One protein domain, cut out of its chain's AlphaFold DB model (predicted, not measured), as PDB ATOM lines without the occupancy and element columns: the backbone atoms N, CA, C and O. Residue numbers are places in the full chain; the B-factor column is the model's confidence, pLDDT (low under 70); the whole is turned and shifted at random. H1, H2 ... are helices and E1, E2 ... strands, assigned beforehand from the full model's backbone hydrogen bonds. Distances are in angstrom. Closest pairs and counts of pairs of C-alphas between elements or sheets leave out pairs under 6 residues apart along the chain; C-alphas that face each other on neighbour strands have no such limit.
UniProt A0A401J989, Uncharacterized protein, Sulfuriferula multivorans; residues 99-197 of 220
ATOM      1  N   LYS A  99     -36.077 -33.071 -18.104       93.44
ATOM      2  CA  LYS A  99     -37.313 -32.507 -17.550       93.44
ATOM      3  C   LYS A  99     -38.518 -32.881 -18.396       93.44
ATOM      4  O   LYS A  99     -38.454 -32.918 -19.625       93.44
ATOM      5  N   THR A 100     -39.657 -33.069 -17.740       92.56
ATOM      6  CA  THR A 100     -40.932 -33.380 -18.404       92.56
ATOM      7  C   THR A 100     -41.376 -32.285 -19.374       92.56
ATOM      8  O   THR A 100     -42.044 -32.590 -20.357       92.56
ATOM      9  N   THR A 101     -40.955 -31.037 -19.145       92.94
ATOM     10  CA  THR A 101     -41.291 -29.855 -19.952       92.94
ATOM     11  C   THR A 101     -40.366 -29.622 -21.148       92.94
ATOM     12  O   THR A 101     -40.620 -28.722 -21.949       92.94
ATOM     13  N   GLU A 102     -39.261 -30.363 -21.277       95.50
ATOM     14  CA  GLU A 102     -38.382 -30.222 -22.442       95.50
ATOM     15  C   GLU A 102     -39.102 -30.683 -23.707       95.50
ATOM     16  O   GLU A 102     -39.799 -31.696 -23.707       95.50
ATOM     17  N   THR A 103     -38.936 -29.954 -24.813       97.44
ATOM     18  CA  THR A 103     -39.578 -30.340 -26.074       97.44
ATOM     19  C   THR A 103     -38.884 -31.544 -26.696       97.44
ATOM     20  O   THR A 103     -37.653 -31.585 -26.794       97.44
ATOM     21  N   PHE A 104     -39.671 -32.504 -27.189       97.88
ATOM     22  CA  PHE A 104     -39.138 -33.690 -27.859       97.88
ATOM     23  C   PHE A 104     -38.271 -33.290 -29.056       97.88
ATOM     24  O   PHE A 104     -37.161 -33.786 -29.226       97.88
ATOM     25  N   ASN A 105     -38.746 -32.320 -29.838       97.81
ATOM     26  CA  ASN A 105     -38.035 -31.762 -30.984       97.81
ATOM     27  C   ASN A 105     -36.637 -31.231 -30.623       97.81
ATOM     28  O   ASN A 105     -35.670 -31.548 -31.315       97.81
ATOM     29  N   SER A 106     -36.501 -30.481 -29.523       98.00
ATOM     30  CA  SER A 106     -35.204 -29.938 -29.093       98.00
ATOM     31  C   SER A 106     -34.244 -31.037 -28.635       98.00
ATOM     32  O   SER A 106     -33.083 -31.056 -29.040       98.00
ATOM     33  N   VAL A 107     -34.723 -31.979 -27.819       98.31
ATOM     34  CA  VAL A 107     -33.885 -33.048 -27.250       98.31
ATOM     35  C   VAL A 107     -33.465 -34.047 -28.333       98.31
ATOM     36  O   VAL A 107     -32.277 -34.323 -28.530       98.31
ATOM     37  N   PHE A 108     -34.426 -34.536 -29.117       98.06
ATOM     38  CA  PHE A 108     -34.184 -35.499 -30.192       98.06
ATOM     39  C   PHE A 108     -33.677 -34.864 -31.485       98.06
ATOM     40  O   PHE A 108     -33.269 -35.600 -32.378       98.06
ATOM     41  N   GLY A 109     -33.592 -33.535 -31.584       96.75
ATOM     42  CA  GLY A 109     -33.093 -32.842 -32.776       96.75
ATOM     43  C   GLY A 109     -33.950 -33.111 -34.015       96.75
ATOM     44  O   GLY A 109     -33.417 -33.423 -35.078       96.75
ATOM     45  N   VAL A 110     -35.273 -33.050 -33.855       95.94
ATOM     46  CA  VAL A 110     -36.277 -33.279 -34.906       95.94
ATOM     47  C   VAL A 110     -37.325 -32.165 -34.892       95.94
ATOM     48  O   VAL A 110     -37.320 -31.325 -34.003       95.94
ATOM     49  N   GLU A 111     -38.238 -32.137 -35.866       96.06
ATOM     50  CA  GLU A 111     -39.253 -31.066 -35.972       96.06
ATOM     51  C   GLU A 111     -40.699 -31.570 -36.096       96.06
ATOM     52  O   GLU A 111     -41.642 -30.774 -36.190       96.06
ATOM     53  N   LYS A 112     -40.890 -32.894 -36.140       95.25
ATOM     54  CA  LYS A 112     -42.184 -33.518 -36.454       95.25
ATOM     55  C   LYS A 112     -43.092 -33.718 -35.241       95.25
ATOM     56  O   LYS A 112     -44.286 -33.900 -35.438       95.25
ATOM     57  N   TYR A 113     -42.570 -33.646 -34.014       96.69
ATOM     58  CA  TYR A 113     -43.362 -33.818 -32.793       96.69
ATOM     59  C   TYR A 113     -44.093 -32.527 -32.425       96.69
ATOM     60  O   TYR A 113     -43.707 -31.792 -31.519       96.69
ATOM     61  N   LYS A 114     -45.140 -32.230 -33.198       95.56
ATOM     62  CA  LYS A 114     -46.019 -31.071 -33.031       95.56
ATOM     63  C   LYS A 114     -47.405 -31.351 -33.606       95.56
ATOM     64  O   LYS A 114     -47.542 -32.158 -34.523       95.56
ATOM     65  N   ILE A 115     -48.404 -30.628 -33.121       93.38
ATOM     66  CA  ILE A 115     -49.772 -30.642 -33.643       93.38
ATOM     67  C   ILE A 115     -50.239 -29.216 -33.913       93.38
ATOM     68  O   ILE A 115     -50.021 -28.305 -33.116       93.38
ATOM     69  N   THR A 116     -50.887 -29.009 -35.055       93.94
ATOM     70  CA  THR A 116     -51.539 -27.736 -35.371       93.94
ATOM     71  C   THR A 116     -52.997 -27.832 -34.960       93.94
ATOM     72  O   THR A 116     -53.777 -28.535 -35.595       93.94
ATOM     73  N   CYS A 117     -53.358 -27.127 -33.893       91.31
ATOM     74  CA  CYS A 117     -54.721 -27.100 -33.375       91.31
ATOM     75  C   CYS A 117     -55.644 -26.241 -34.242       91.31
ATOM     76  O   CYS A 117     -56.812 -26.566 -34.435       91.31
ATOM     77  N   ASN A 118     -55.117 -25.138 -34.770       91.94
ATOM     78  CA  ASN A 118     -55.774 -24.269 -35.743       91.94
ATOM     79  C   ASN A 118     -54.689 -23.475 -36.511       91.94
ATOM     80  O   ASN A 118     -53.516 -23.561 -36.145       91.94
ATOM     81  N   PRO A 119     -55.026 -22.689 -37.552       92.25
ATOM     82  CA  PRO A 119     -54.027 -21.977 -38.358       92.25
ATOM     83  C   PRO A 119     -53.098 -21.016 -37.596       92.25
ATOM     84  O   PRO A 119     -52.073 -20.623 -38.144       92.25
ATOM     85  N   THR A 120     -53.441 -20.622 -36.367       92.81
ATOM     86  CA  THR A 120     -52.653 -19.700 -35.536       92.81
ATOM     87  C   THR A 120     -52.042 -20.361 -34.299       92.81
ATOM     88  O   THR A 120     -51.246 -19.723 -33.613       92.81
ATOM     89  N   LEU A 121     -52.371 -21.627 -34.016       93.12
ATOM     90  CA  LEU A 121     -51.916 -22.359 -32.838       93.12
ATOM     91  C   LEU A 121     -51.284 -23.694 -33.234       93.12
ATOM     92  O   LEU A 121     -51.971 -24.642 -33.623       93.12
ATOM     93  N   THR A 122     -49.970 -23.779 -33.044       95.19
ATOM     94  CA  THR A 122     -49.201 -25.021 -33.125       95.19
ATOM     95  C   THR A 122     -48.606 -25.324 -31.760       95.19
ATOM     96  O   THR A 122     -47.892 -24.499 -31.196       95.19
ATOM     97  N   HIS A 123     -48.885 -26.520 -31.255       94.56
ATOM     98  CA  HIS A 123     -48.288 -27.054 -30.038       94.56
ATOM     99  C   HIS A 123     -47.111 -27.960 -30.385       94.56
ATOM    100  O   HIS A 123     -47.214 -28.782 -31.294       94.56
ATOM    101  N   VAL A 124     -45.997 -27.817 -29.669       96.31
ATOM    102  CA  VAL A 124     -44.824 -28.690 -29.801       96.31
ATOM    103  C   VAL A 124     -44.803 -29.620 -28.604       96.31
ATOM    104  O   VAL A 124     -44.747 -29.146 -27.474       96.31
ATOM    105  N   TYR A 125     -44.816 -30.928 -28.856       96.50
ATOM    106  CA  TYR A 125     -44.902 -31.898 -27.775       96.50
ATOM    107  C   TYR A 125     -43.635 -31.901 -26.916       96.50
ATOM    108  O   TYR A 125     -42.500 -31.911 -27.415       96.50
ATOM    109  N   THR A 126     -43.848 -31.933 -25.610       96.62
ATOM    110  CA  THR A 126     -42.819 -32.187 -24.604       96.62
ATOM    111  C   THR A 126     -42.465 -33.670 -24.522       96.62
ATOM    112  O   THR A 126     -43.211 -34.526 -25.001       96.62
ATOM    113  N   LEU A 127     -41.330 -34.004 -23.901       96.44
ATOM    114  CA  LEU A 127     -40.949 -35.390 -23.628       96.44
ATOM    115  C   LEU A 127     -42.057 -36.133 -22.868       96.44
ATOM    116  O   LEU A 127     -42.324 -37.296 -23.164       96.44
ATOM    117  N   TYR A 128     -42.716 -35.466 -21.915       94.06
ATOM    118  CA  TYR A 128     -43.773 -36.086 -21.122       94.06
ATOM    119  C   TYR A 128     -45.046 -36.315 -21.932       94.06
ATOM    120  O   TYR A 128     -45.599 -37.409 -21.896       94.06
ATOM    121  N   GLU A 129     -45.478 -35.336 -22.727       94.62
ATOM    122  CA  GLU A 129     -46.655 -35.483 -23.595       94.62
ATOM    123  C   GLU A 129     -46.469 -36.584 -24.645       94.62
ATOM    124  O   GLU A 129     -47.420 -37.302 -24.949       94.62
ATOM    125  N   VAL A 130     -45.247 -36.783 -25.153       96.31
ATOM    126  CA  VAL A 130     -44.955 -37.875 -26.094       96.31
ATOM    127  C   VAL A 130     -45.195 -39.261 -25.483       96.31
ATOM    128  O   VAL A 130     -45.587 -40.175 -26.205       96.31
ATOM    129  N   LEU A 131     -45.051 -39.434 -24.162       95.06
ATOM    130  CA  LEU A 131     -45.390 -40.695 -23.480       95.06
ATOM    131  C   LEU A 131     -46.901 -41.001 -23.479       95.06
ATOM    132  O   LEU A 131     -47.293 -42.120 -23.138       95.06
ATOM    133  N   TRP A 132     -47.744 -40.024 -23.825       92.94
ATOM    134  CA  TRP A 132     -49.200 -40.163 -23.877       92.94
ATOM    135  C   TRP A 132     -49.758 -40.379 -25.284       92.94
ATOM    136  O   TRP A 132     -50.926 -40.752 -25.384       92.94
ATOM    137  N   LEU A 133     -48.956 -40.178 -26.334       92.81
ATOM    138  CA  LEU A 133     -49.394 -40.359 -27.720       92.81
ATOM    139  C   LEU A 133     -49.717 -41.829 -27.999       92.81
ATOM    140  O   LEU A 133     -48.951 -42.728 -27.641       92.81
ATOM    141  N   GLN A 134     -50.838 -42.071 -28.673       88.19
ATOM    142  CA  GLN A 134     -51.310 -43.411 -29.017       88.19
ATOM    143  C   GLN A 134     -51.483 -43.574 -30.524       88.19
ATOM    144  O   GLN A 134     -51.958 -42.679 -31.221       88.19
ATOM    145  N   GLY A 135     -51.155 -44.761 -31.042       88.31
ATOM    146  CA  GLY A 135     -51.446 -45.120 -32.430       88.31
ATOM    147  C   GLY A 135     -50.935 -44.080 -33.433       88.31
ATOM    148  O   GLY A 135     -49.742 -43.805 -33.506       88.31
ATOM    149  N   SER A 136     -51.851 -43.498 -34.207       88.50
ATOM    150  CA  SER A 136     -51.546 -42.495 -35.234       88.50
ATOM    151  C   SER A 136     -51.253 -41.087 -34.703       88.50
ATOM    152  O   SER A 136     -50.968 -40.201 -35.505       88.50
ATOM    153  N   GLU A 137     -51.359 -40.847 -33.394       90.50
ATOM    154  CA  GLU A 137     -50.965 -39.567 -32.788       90.50
ATOM    155  C   GLU A 137     -49.442 -39.390 -32.770       90.50
ATOM    156  O   GLU A 137     -48.954 -38.259 -32.753       90.50
ATOM    157  N   ASP A 138     -48.687 -40.493 -32.803       93.62
ATOM    158  CA  ASP A 138     -47.235 -40.457 -32.942       93.62
ATOM    159  C   ASP A 138     -46.847 -40.073 -34.385       93.62
ATOM    160  O   ASP A 138     -47.149 -40.821 -35.322       93.62
ATOM    161  N   PRO A 139     -46.164 -38.934 -34.611       94.00
ATOM    162  CA  PRO A 139     -45.960 -38.400 -35.961       94.00
ATOM    163  C   PRO A 139     -45.041 -39.219 -36.870       94.00
ATOM    164  O   PRO A 139     -44.991 -38.957 -38.075       94.00
ATOM    165  N   LEU A 140     -44.253 -40.145 -36.317       94.69
ATOM    166  CA  LEU A 140     -43.313 -40.954 -37.099       94.69
ATOM    167  C   LEU A 140     -43.787 -42.387 -37.296       94.69
ATOM    168  O   LEU A 140     -43.734 -42.897 -38.417       94.69
ATOM    169  N   PHE A 141     -44.180 -43.039 -36.207       96.50
ATOM    170  CA  PHE A 141     -44.642 -44.419 -36.197       96.50
ATOM    171  C   PHE A 141     -45.325 -44.707 -34.857       96.50
ATOM    172  O   PHE A 141     -44.829 -44.217 -33.843       96.50
ATOM    173  N   PRO A 142     -46.399 -45.516 -34.815       96.56
ATOM    174  CA  PRO A 142     -47.109 -45.802 -33.575       96.56
ATOM    175  C   PRO A 142     -46.189 -46.189 -32.412       96.56
ATOM    176  O   PRO A 142     -45.410 -47.140 -32.515       96.56
ATOM    177  N   GLU A 143     -46.306 -45.428 -31.318       95.00
ATOM    178  CA  GLU A 143     -45.595 -45.602 -30.039       95.00
ATOM    179  C   GLU A 143     -44.062 -45.437 -30.094       95.00
ATOM    180  O   GLU A 143     -43.382 -45.625 -29.077       95.00
ATOM    181  N   LEU A 144     -43.484 -45.080 -31.246       97.88
ATOM    182  CA  LEU A 144     -42.036 -44.921 -31.385       97.88
ATOM    183  C   LEU A 144     -41.498 -43.828 -30.455       97.88
ATOM    184  O   LEU A 144     -40.497 -44.049 -29.774       97.88
ATOM    185  N   GLY A 145     -42.147 -42.668 -30.410       97.88
ATOM    186  CA  GLY A 145     -41.765 -41.543 -29.567       97.88
ATOM    187  C   GLY A 145     -41.775 -41.926 -28.091       97.88
ATOM    188  O   GLY A 145     -40.786 -41.698 -27.397       97.88
ATOM    189  N   ALA A 146     -42.833 -42.594 -27.623       97.81
ATOM    190  CA  ALA A 146     -42.927 -43.052 -26.237       97.81
ATOM    191  C   ALA A 146     -41.788 -44.026 -25.874       97.81
ATOM    192  O   ALA A 146     -41.143 -43.891 -24.829       97.81
ATOM    193  N   HIS A 147     -41.482 -44.977 -26.765       98.25
ATOM    194  CA  HIS A 147     -40.348 -45.884 -26.591       98.25
ATOM    195  C   HIS A 147     -38.987 -45.177 -26.673       98.25
ATOM    196  O   HIS A 147     -38.066 -45.560 -25.947       98.25
ATOM    197  N   ALA A 148     -38.855 -44.136 -27.492       98.56
ATOM    198  CA  ALA A 148     -37.645 -43.325 -27.584       98.56
ATOM    199  C   ALA A 148     -37.391 -42.517 -26.306       98.56
ATOM    200  O   ALA A 148     -36.272 -42.554 -25.793       98.56
ATOM    201  N   VAL A 149     -38.417 -41.861 -25.745       98.38
ATOM    202  CA  VAL A 149     -38.303 -41.156 -24.454       98.38
ATOM    203  C   VAL A 149     -37.903 -42.133 -23.352       98.38
ATOM    204  O   VAL A 149     -36.923 -41.898 -22.653       98.38
ATOM    205  N   ALA A 150     -38.591 -43.270 -23.235       98.00
ATOM    206  CA  ALA A 150     -38.253 -44.269 -22.224       98.00
ATOM    207  C   ALA A 150     -36.815 -44.788 -22.372       98.00
ATOM    208  O   ALA A 150     -36.107 -44.916 -21.378       98.00
ATOM    209  N   ALA A 151     -36.353 -45.027 -23.602       98.38
ATOM    210  CA  ALA A 151     -34.984 -45.468 -23.852       98.38
ATOM    211  C   ALA A 151     -33.945 -44.406 -23.471       98.38
ATOM    212  O   ALA A 151     -32.898 -44.741 -22.922       98.38
ATOM    213  N   LEU A 152     -34.238 -43.129 -23.721       98.50
ATOM    214  CA  LEU A 152     -33.383 -42.018 -23.312       98.50
ATOM    215  C   LEU A 152     -33.236 -41.958 -21.784       98.50
ATOM    216  O   LEU A 152     -32.119 -41.884 -21.274       98.50
ATOM    217  N   LEU A 153     -34.357 -42.041 -21.061       97.62
ATOM    218  CA  LEU A 153     -34.386 -41.983 -19.595       97.62
ATOM    219  C   LEU A 153     -33.730 -43.217 -18.961       97.62
ATOM    220  O   LEU A 153     -32.980 -43.094 -17.992       97.62
ATOM    221  N   ASN A 154     -33.943 -44.391 -19.555       96.69
ATOM    222  CA  ASN A 154     -33.271 -45.633 -19.187       96.69
ATOM    223  C   ASN A 154     -31.744 -45.509 -19.328       96.69
ATOM    224  O   ASN A 154     -31.004 -45.766 -18.380       96.69
ATOM    225  N   ALA A 155     -31.276 -45.046 -20.491       96.31
ATOM    226  CA  ALA A 155     -29.858 -44.838 -20.768       96.31
ATOM    227  C   ALA A 155     -29.194 -43.839 -19.807       96.31
ATOM    228  O   ALA A 155     -28.021 -43.991 -19.471       96.31
ATOM    229  N   ALA A 156     -29.935 -42.816 -19.376       95.75
ATOM    230  CA  ALA A 156     -29.458 -41.827 -18.414       95.75
ATOM    231  C   ALA A 156     -29.429 -42.367 -16.973       95.75
ATOM    232  O   ALA A 156     -28.503 -42.066 -16.226       95.75
ATOM    233  N   SER A 157     -30.417 -43.181 -16.595       93.50
ATOM    234  CA  SER A 157     -30.572 -43.683 -15.221       93.50
ATOM    235  C   SER A 157     -29.666 -44.865 -14.898       93.50
ATOM    236  O   SER A 157     -29.226 -45.020 -13.764       93.50
ATOM    237  N   PHE A 158     -29.415 -45.730 -15.879       91.44
ATOM    238  CA  PHE A 158     -28.646 -46.960 -15.698       91.44
ATOM    239  C   PHE A 158     -27.699 -47.188 -16.887       91.44
ATOM    240  O   PHE A 158     -27.872 -48.136 -17.667       91.44
ATOM    241  N   PRO A 159     -26.667 -46.330 -17.025       88.38
ATOM    242  CA  PRO A 159     -25.778 -46.308 -18.188       88.38
ATOM    243  C   PRO A 159     -25.072 -47.648 -18.438       88.38
ATOM    244  O   PRO A 159     -24.899 -48.044 -19.590       88.38
ATOM    245  N   ASP A 160     -24.742 -48.393 -17.380       87.25
ATOM    246  CA  ASP A 160     -24.049 -49.683 -17.493       87.25
ATOM    247  C   ASP A 160     -24.989 -50.859 -17.812       87.25
ATOM    248  O   ASP A 160     -24.556 -51.878 -18.352       87.25
ATOM    249  N   GLN A 161     -26.283 -50.737 -17.499       90.94
ATOM    250  CA  GLN A 161     -27.244 -51.844 -17.589       90.94
ATOM    251  C   GLN A 161     -28.204 -51.722 -18.777       90.94
ATOM    252  O   GLN A 161     -28.796 -52.725 -19.184       90.94
ATOM    253  N   PHE A 162     -28.370 -50.533 -19.365       92.81
ATOM    254  CA  PHE A 162     -29.244 -50.378 -20.532       92.81
ATOM    255  C   PHE A 162     -28.593 -50.908 -21.817       92.81
ATOM    256  O   PHE A 162     -29.267 -51.453 -22.694       92.81
ATOM    257  N   GLY A 163     -27.263 -50.792 -21.909       90.69
ATOM    258  CA  GLY A 163     -26.479 -51.188 -23.081       90.69
ATOM    259  C   GLY A 163     -26.386 -50.126 -24.178       90.69
ATOM    260  O   GLY A 163     -25.814 -50.412 -25.229       90.69
ATOM    261  N   TYR A 164     -26.930 -48.933 -23.925       93.31
ATOM    262  CA  TYR A 164     -26.817 -47.741 -24.759       93.31
ATOM    263  C   TYR A 164     -26.678 -46.504 -23.880       93.31
ATOM    264  O   TYR A 164     -27.326 -46.402 -22.841       93.31
ATOM    265  N   THR A 165     -25.879 -45.548 -24.335       95.12
ATOM    266  CA  THR A 165     -25.814 -44.204 -23.757       95.12
ATOM    267  C   THR A 165     -26.953 -43.327 -24.281       95.12
ATOM    268  O   THR A 165     -27.488 -43.554 -25.370       95.12
ATOM    269  N   ALA A 166     -27.295 -42.266 -23.542       96.25
ATOM    270  CA  ALA A 166     -28.314 -41.306 -23.966       96.25
ATOM    271  C   ALA A 166     -28.006 -40.722 -25.360       96.25
ATOM    272  O   ALA A 166     -28.872 -40.684 -26.230       96.25
ATOM    273  N   SER A 167     -26.742 -40.361 -25.622       96.06
ATOM    274  CA  SER A 167     -26.316 -39.847 -26.931       96.06
ATOM    275  C   SER A 167     -26.507 -40.861 -28.064       96.06
ATOM    276  O   SER A 167     -26.849 -40.465 -29.178       96.06
ATOM    277  N   GLU A 168     -26.284 -42.152 -27.819       96.00
ATOM    278  CA  GLU A 168     -26.511 -43.188 -28.833       96.00
ATOM    279  C   GLU A 168     -27.996 -43.351 -29.146       96.00
ATOM    280  O   GLU A 168     -28.342 -43.497 -30.314       96.00
ATOM    281  N   ILE A 169     -28.880 -43.263 -28.145       97.94
ATOM    282  CA  ILE A 169     -30.333 -43.278 -28.372       97.94
ATOM    283  C   ILE A 169     -30.762 -42.095 -29.242       97.94
ATOM    284  O   ILE A 169     -31.486 -42.284 -30.222       97.94
ATOM    285  N   LEU A 170     -30.253 -40.892 -28.955       97.88
ATOM    286  CA  LEU A 170     -30.525 -39.710 -29.778       97.88
ATOM    287  C   LEU A 170     -30.035 -39.899 -31.224       97.88
ATOM    288  O   LEU A 170     -30.745 -39.553 -32.167       97.88
ATOM    289  N   GLN A 171     -28.844 -40.472 -31.421       97.19
ATOM    290  CA  GLN A 171     -28.304 -40.741 -32.759       97.19
ATOM    291  C   GLN A 171     -29.084 -41.830 -33.505       97.19
ATOM    292  O   GLN A 171     -29.362 -41.664 -34.692       97.19
ATOM    293  N   LEU A 172     -29.457 -42.920 -32.830       96.44
ATOM    294  CA  LEU A 172     -30.271 -43.993 -33.407       96.44
ATOM    295  C   LEU A 172     -31.616 -43.454 -33.886       96.44
ATOM    296  O   LEU A 172     -32.034 -43.777 -34.992       96.44
ATOM    297  N   PHE A 173     -32.249 -42.593 -33.090       97.81
ATOM    298  CA  PHE A 173     -33.508 -41.964 -33.459       97.81
ATOM    299  C   PHE A 173     -33.369 -41.065 -34.693       97.81
ATOM    300  O   PHE A 173     -34.126 -41.207 -35.649       97.81
ATOM    301  N   ARG A 174     -32.370 -40.171 -34.704       96.31
ATOM    302  CA  ARG A 174     -32.133 -39.229 -35.815       96.31
ATOM    303  C   ARG A 174     -31.787 -39.927 -37.130       96.31
ATOM    304  O   ARG A 174     -32.162 -39.439 -38.191       96.31
ATOM    305  N   ASN A 175     -31.066 -41.043 -37.057       95.81
ATOM    306  CA  ASN A 175     -30.543 -41.740 -38.231       95.81
ATOM    307  C   ASN A 175     -31.431 -42.903 -38.698       95.81
ATOM    308  O   ASN A 175     -31.100 -43.553 -39.691       95.81
ATOM    309  N   ALA A 176     -32.523 -43.205 -37.993       95.81
ATOM    310  CA  ALA A 176     -33.380 -44.322 -38.353       95.81
ATOM    311  C   ALA A 176     -34.106 -44.070 -39.676       95.81
ATOM    312  O   ALA A 176     -34.795 -43.073 -39.866       95.81
ATOM    313  N   THR A 177     -33.980 -45.034 -40.582       95.62
ATOM    314  CA  THR A 177     -34.739 -45.090 -41.836       95.62
ATOM    315  C   THR A 177     -35.926 -46.047 -41.741       95.62
ATOM    316  O   THR A 177     -36.887 -45.908 -42.492       95.62
ATOM    317  N   ASN A 178     -35.880 -46.995 -40.798       97.25
ATOM    318  CA  ASN A 178     -36.949 -47.937 -40.488       97.25
ATOM    319  C   ASN A 178     -37.470 -47.691 -39.064       97.25
ATOM    320  O   ASN A 178     -36.894 -48.153 -38.077       97.25
ATOM    321  N   HIS A 179     -38.558 -46.930 -38.962       96.56
ATOM    322  CA  HIS A 179     -39.146 -46.545 -37.679       96.56
ATOM    323  C   HIS A 179     -39.785 -47.717 -36.924       96.56
ATOM    324  O   HIS A 179     -39.763 -47.724 -35.695       96.56
ATOM    325  N   GLU A 180     -40.313 -48.717 -37.633       97.19
ATOM    326  CA  GLU A 180     -40.892 -49.907 -37.006       97.19
ATOM    327  C   GLU A 180     -39.813 -50.744 -36.317       97.19
ATOM    328  O   GLU A 180     -39.952 -51.123 -35.154       97.19
ATOM    329  N   GLU A 181     -38.709 -50.995 -37.022       96.62
ATOM    330  CA  GLU A 181     -37.572 -51.740 -36.486       96.62
ATOM    331  C   GLU A 181     -36.937 -51.012 -35.301       96.62
ATOM    332  O   GLU A 181     -36.684 -51.637 -34.267       96.62
ATOM    333  N   LEU A 182     -36.757 -49.688 -35.406       97.56
ATOM    334  CA  LEU A 182     -36.299 -48.877 -34.281       97.56
ATOM    335  C   LEU A 182     -37.252 -49.020 -33.087       97.56
ATOM    336  O   LEU A 182     -36.794 -49.331 -31.989       97.56
ATOM    337  N   LYS A 183     -38.566 -48.856 -33.287       97.56
ATOM    338  CA  LYS A 183     -39.556 -48.991 -32.207       97.56
ATOM    339  C   LYS A 183     -39.469 -50.362 -31.547       97.56
ATOM    340  O   LYS A 183     -39.424 -50.443 -30.323       97.56
ATOM    341  N   ASN A 184     -39.419 -51.434 -32.337       97.31
ATOM    342  CA  ASN A 184     -39.345 -52.803 -31.823       97.31
ATOM    343  C   ASN A 184     -38.053 -53.044 -31.031       97.31
ATOM    344  O   ASN A 184     -38.091 -53.646 -29.959       97.31
ATOM    345  N   MET A 185     -36.921 -52.522 -31.510       96.75
ATOM    346  CA  MET A 185     -35.651 -52.585 -30.789       96.75
ATOM    347  C   MET A 185     -35.738 -51.861 -29.441       96.75
ATOM    348  O   MET A 185     -35.413 -52.452 -28.413       96.75
ATOM    349  N   LEU A 186     -36.232 -50.622 -29.419       97.94
ATOM    350  CA  LEU A 186     -36.387 -49.851 -28.184       97.94
ATOM    351  C   LEU A 186     -37.389 -50.505 -27.220       97.94
ATOM    352  O   LEU A 186     -37.172 -50.505 -26.010       97.94
ATOM    353  N   ALA A 187     -38.455 -51.118 -27.737       97.12
ATOM    354  CA  ALA A 187     -39.410 -51.872 -26.935       97.12
ATOM    355  C   ALA A 187     -38.752 -53.051 -26.208       97.12
ATOM    356  O   ALA A 187     -38.922 -53.170 -24.996       97.12
ATOM    357  N   ILE A 188     -37.938 -53.849 -26.904       95.06
ATOM    358  CA  ILE A 188     -37.188 -54.960 -26.294       95.06
ATOM    359  C   ILE A 188     -36.255 -54.458 -25.182       95.06
ATOM    360  O   ILE A 188     -36.142 -55.098 -24.138       95.06
ATOM    361  N   LEU A 189     -35.590 -53.316 -25.381       95.38
ATOM    362  CA  LEU A 189     -34.694 -52.741 -24.373       95.38
ATOM    363  C   LEU A 189     -35.458 -52.223 -23.143       95.38
ATOM    364  O   LEU A 189     -35.002 -52.408 -22.018       95.38
ATOM    365  N   ASN A 190     -36.606 -51.578 -23.351       96.62
ATOM    366  CA  ASN A 190     -37.376 -50.926 -22.289       96.62
ATOM    367  C   ASN A 190     -38.244 -51.897 -21.477       96.62
ATOM    368  O   ASN A 190     -38.659 -51.555 -20.375       96.62
ATOM    369  N   GLN A 191     -38.552 -53.082 -22.011       94.19
ATOM    370  CA  GLN A 191     -39.389 -54.103 -21.363       94.19
ATOM    371  C   GLN A 191     -38.565 -55.140 -20.578       94.19
ATOM    372  O   GLN A 191     -38.933 -56.310 -20.493       94.19
ATOM    373  N   ARG A 192     -37.417 -54.726 -20.036       91.38
ATOM    374  CA  ARG A 192     -36.565 -55.563 -19.181       91.38
ATOM    375  C   ARG A 192     -36.983 -55.439 -17.717       91.38
ATOM    376  O   ARG A 192     -38.057 -54.932 -17.407       91.38
ATOM    377  N   ASP A 193     -36.127 -55.926 -16.825       89.12
ATOM    378  CA  ASP A 193     -36.295 -55.723 -15.396       89.12
ATOM    379  C   ASP A 193     -35.957 -54.272 -15.029       89.12
ATOM    380  O   ASP A 193     -34.892 -53.753 -15.382       89.12
ATOM    381  N   CYS A 194     -36.890 -53.595 -14.367       91.19
ATOM    382  CA  CYS A 194     -36.735 -52.200 -13.980       91.19
ATOM    383  C   CYS A 194     -36.115 -52.148 -12.570       91.19
ATOM    384  O   CYS A 194     -36.757 -52.582 -11.616       91.19
ATOM    385  N   PRO A 195     -34.879 -51.635 -12.406       88.56
ATOM    386  CA  PRO A 195     -34.127 -51.732 -11.151       88.56
ATOM    387  C   PRO A 195     -34.589 -50.725 -10.093       88.56
ATOM    388  O   PRO A 195     -34.159 -50.776  -8.942       88.56
ATOM    389  N   ILE A 196     -35.437 -49.782 -10.495       87.00
ATOM    390  CA  ILE A 196     -35.956 -48.705  -9.667       87.00
ATOM    391  C   ILE A 196     -37.408 -49.014  -9.308       87.00
ATOM    392  O   ILE A 196     -38.231 -49.342 -10.161       87.00
ATOM    393  N   SER A 197     -37.703 -48.956  -8.009       76.94
ATOM    394  CA  SER A 197     -39.070 -49.088  -7.506       76.94
ATOM    395  C   SER A 197     -39.826 -47.806  -7.807       76.94
ATOM    396  O   SER A 197     -39.270 -46.725  -7.634       76.94
TER     397      SER A 197
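What this domain is: This is residues 99 to 197 of the 220 residues of an uncharacterized protein of Sulfuriferula multivorans (UniProt A0A401J989). Three helices, H3, H5 and H6, form a small bundle with their centres in a triangle, and the two-stranded hairpin of E1 and E2 reaches away from it like an arm. The short helices H1 and H2 pack on the bundle near the base of this arm, H1 on H5 and H2 on H3, while the short H4 lies at the far end of the long axis. The printed part has 99 residues, with six named helices and two named strands in the order H1, E1, E2, H2, H3, H4, H5, H6; the sheet, E1 - E2, is antiparallel, and the class is mostly helix. The whole is compact, with a radius of gyration of the C-alphas of 13.5 A, yet elongated in outline, spanning 46 by 28 by 21 A.

How they stand to each other: H1, residues 104 to 108, touches H5, residues 166 to 175, the closest C-alphas being those of Phe 108 and Leu 170, 5.6 A apart. E1, residues 114 to 118, and E2, residues 121 to 124, form a hairpin at 166 degrees, with N 115 and O 123 2.9 A apart and N 123 and O 115 2.8 A apart, both within hydrogen-bond range. H2, residues 127 to 130, touches the hub H3, residues 144 to 157, at residues 145 to 149 of H3 alone; the closest C-alphas, of Val 130 and Ala 146, are 5.6 A apart. H3 touches H5 at a shallow tilt of 25 degrees, opposite ways, closest at the C-alphas of Ala 155 and Ala 166, 5.0 A. H3 also touches H6, residues 179 to 190, the same way at a tilt of 37 degrees, only just steep, closest at the C-alphas of Leu 144 and Lys 183, 4.8 A. H4, residues 159 to 162, is close to H3 but not clearly touching, with the C-alphas of Ala 155 and Phe 162 5.6 A apart. In H1, H3, H5 and H6 every O i to N i+4 pair is within hydrogen-bond range; H2 and H4 are too short for such a pair.

Where its parts are: H1 begins at C-alpha 104, (-39.138, -33.690, -27.859). E1 is 12.2 A long and E2 10.0 A from first to last C-alpha. After the short H2, H3 measures 19.9 A. Beyond the short H4, H5 measures 14.4 A and H6 16.1 A, ending at C-alpha 190, (-37.376, -50.926, -22.289).

The domain as a whole: The C-alphas farthest apart, of Pro 119 and Asp 160, are 45.8 A apart. The printed part has no cut. The link from H2 to H3, 13 residues, is long; the other links are tight. Mean pLDDT of the printed part is 94.8, and no printed residue is under 70.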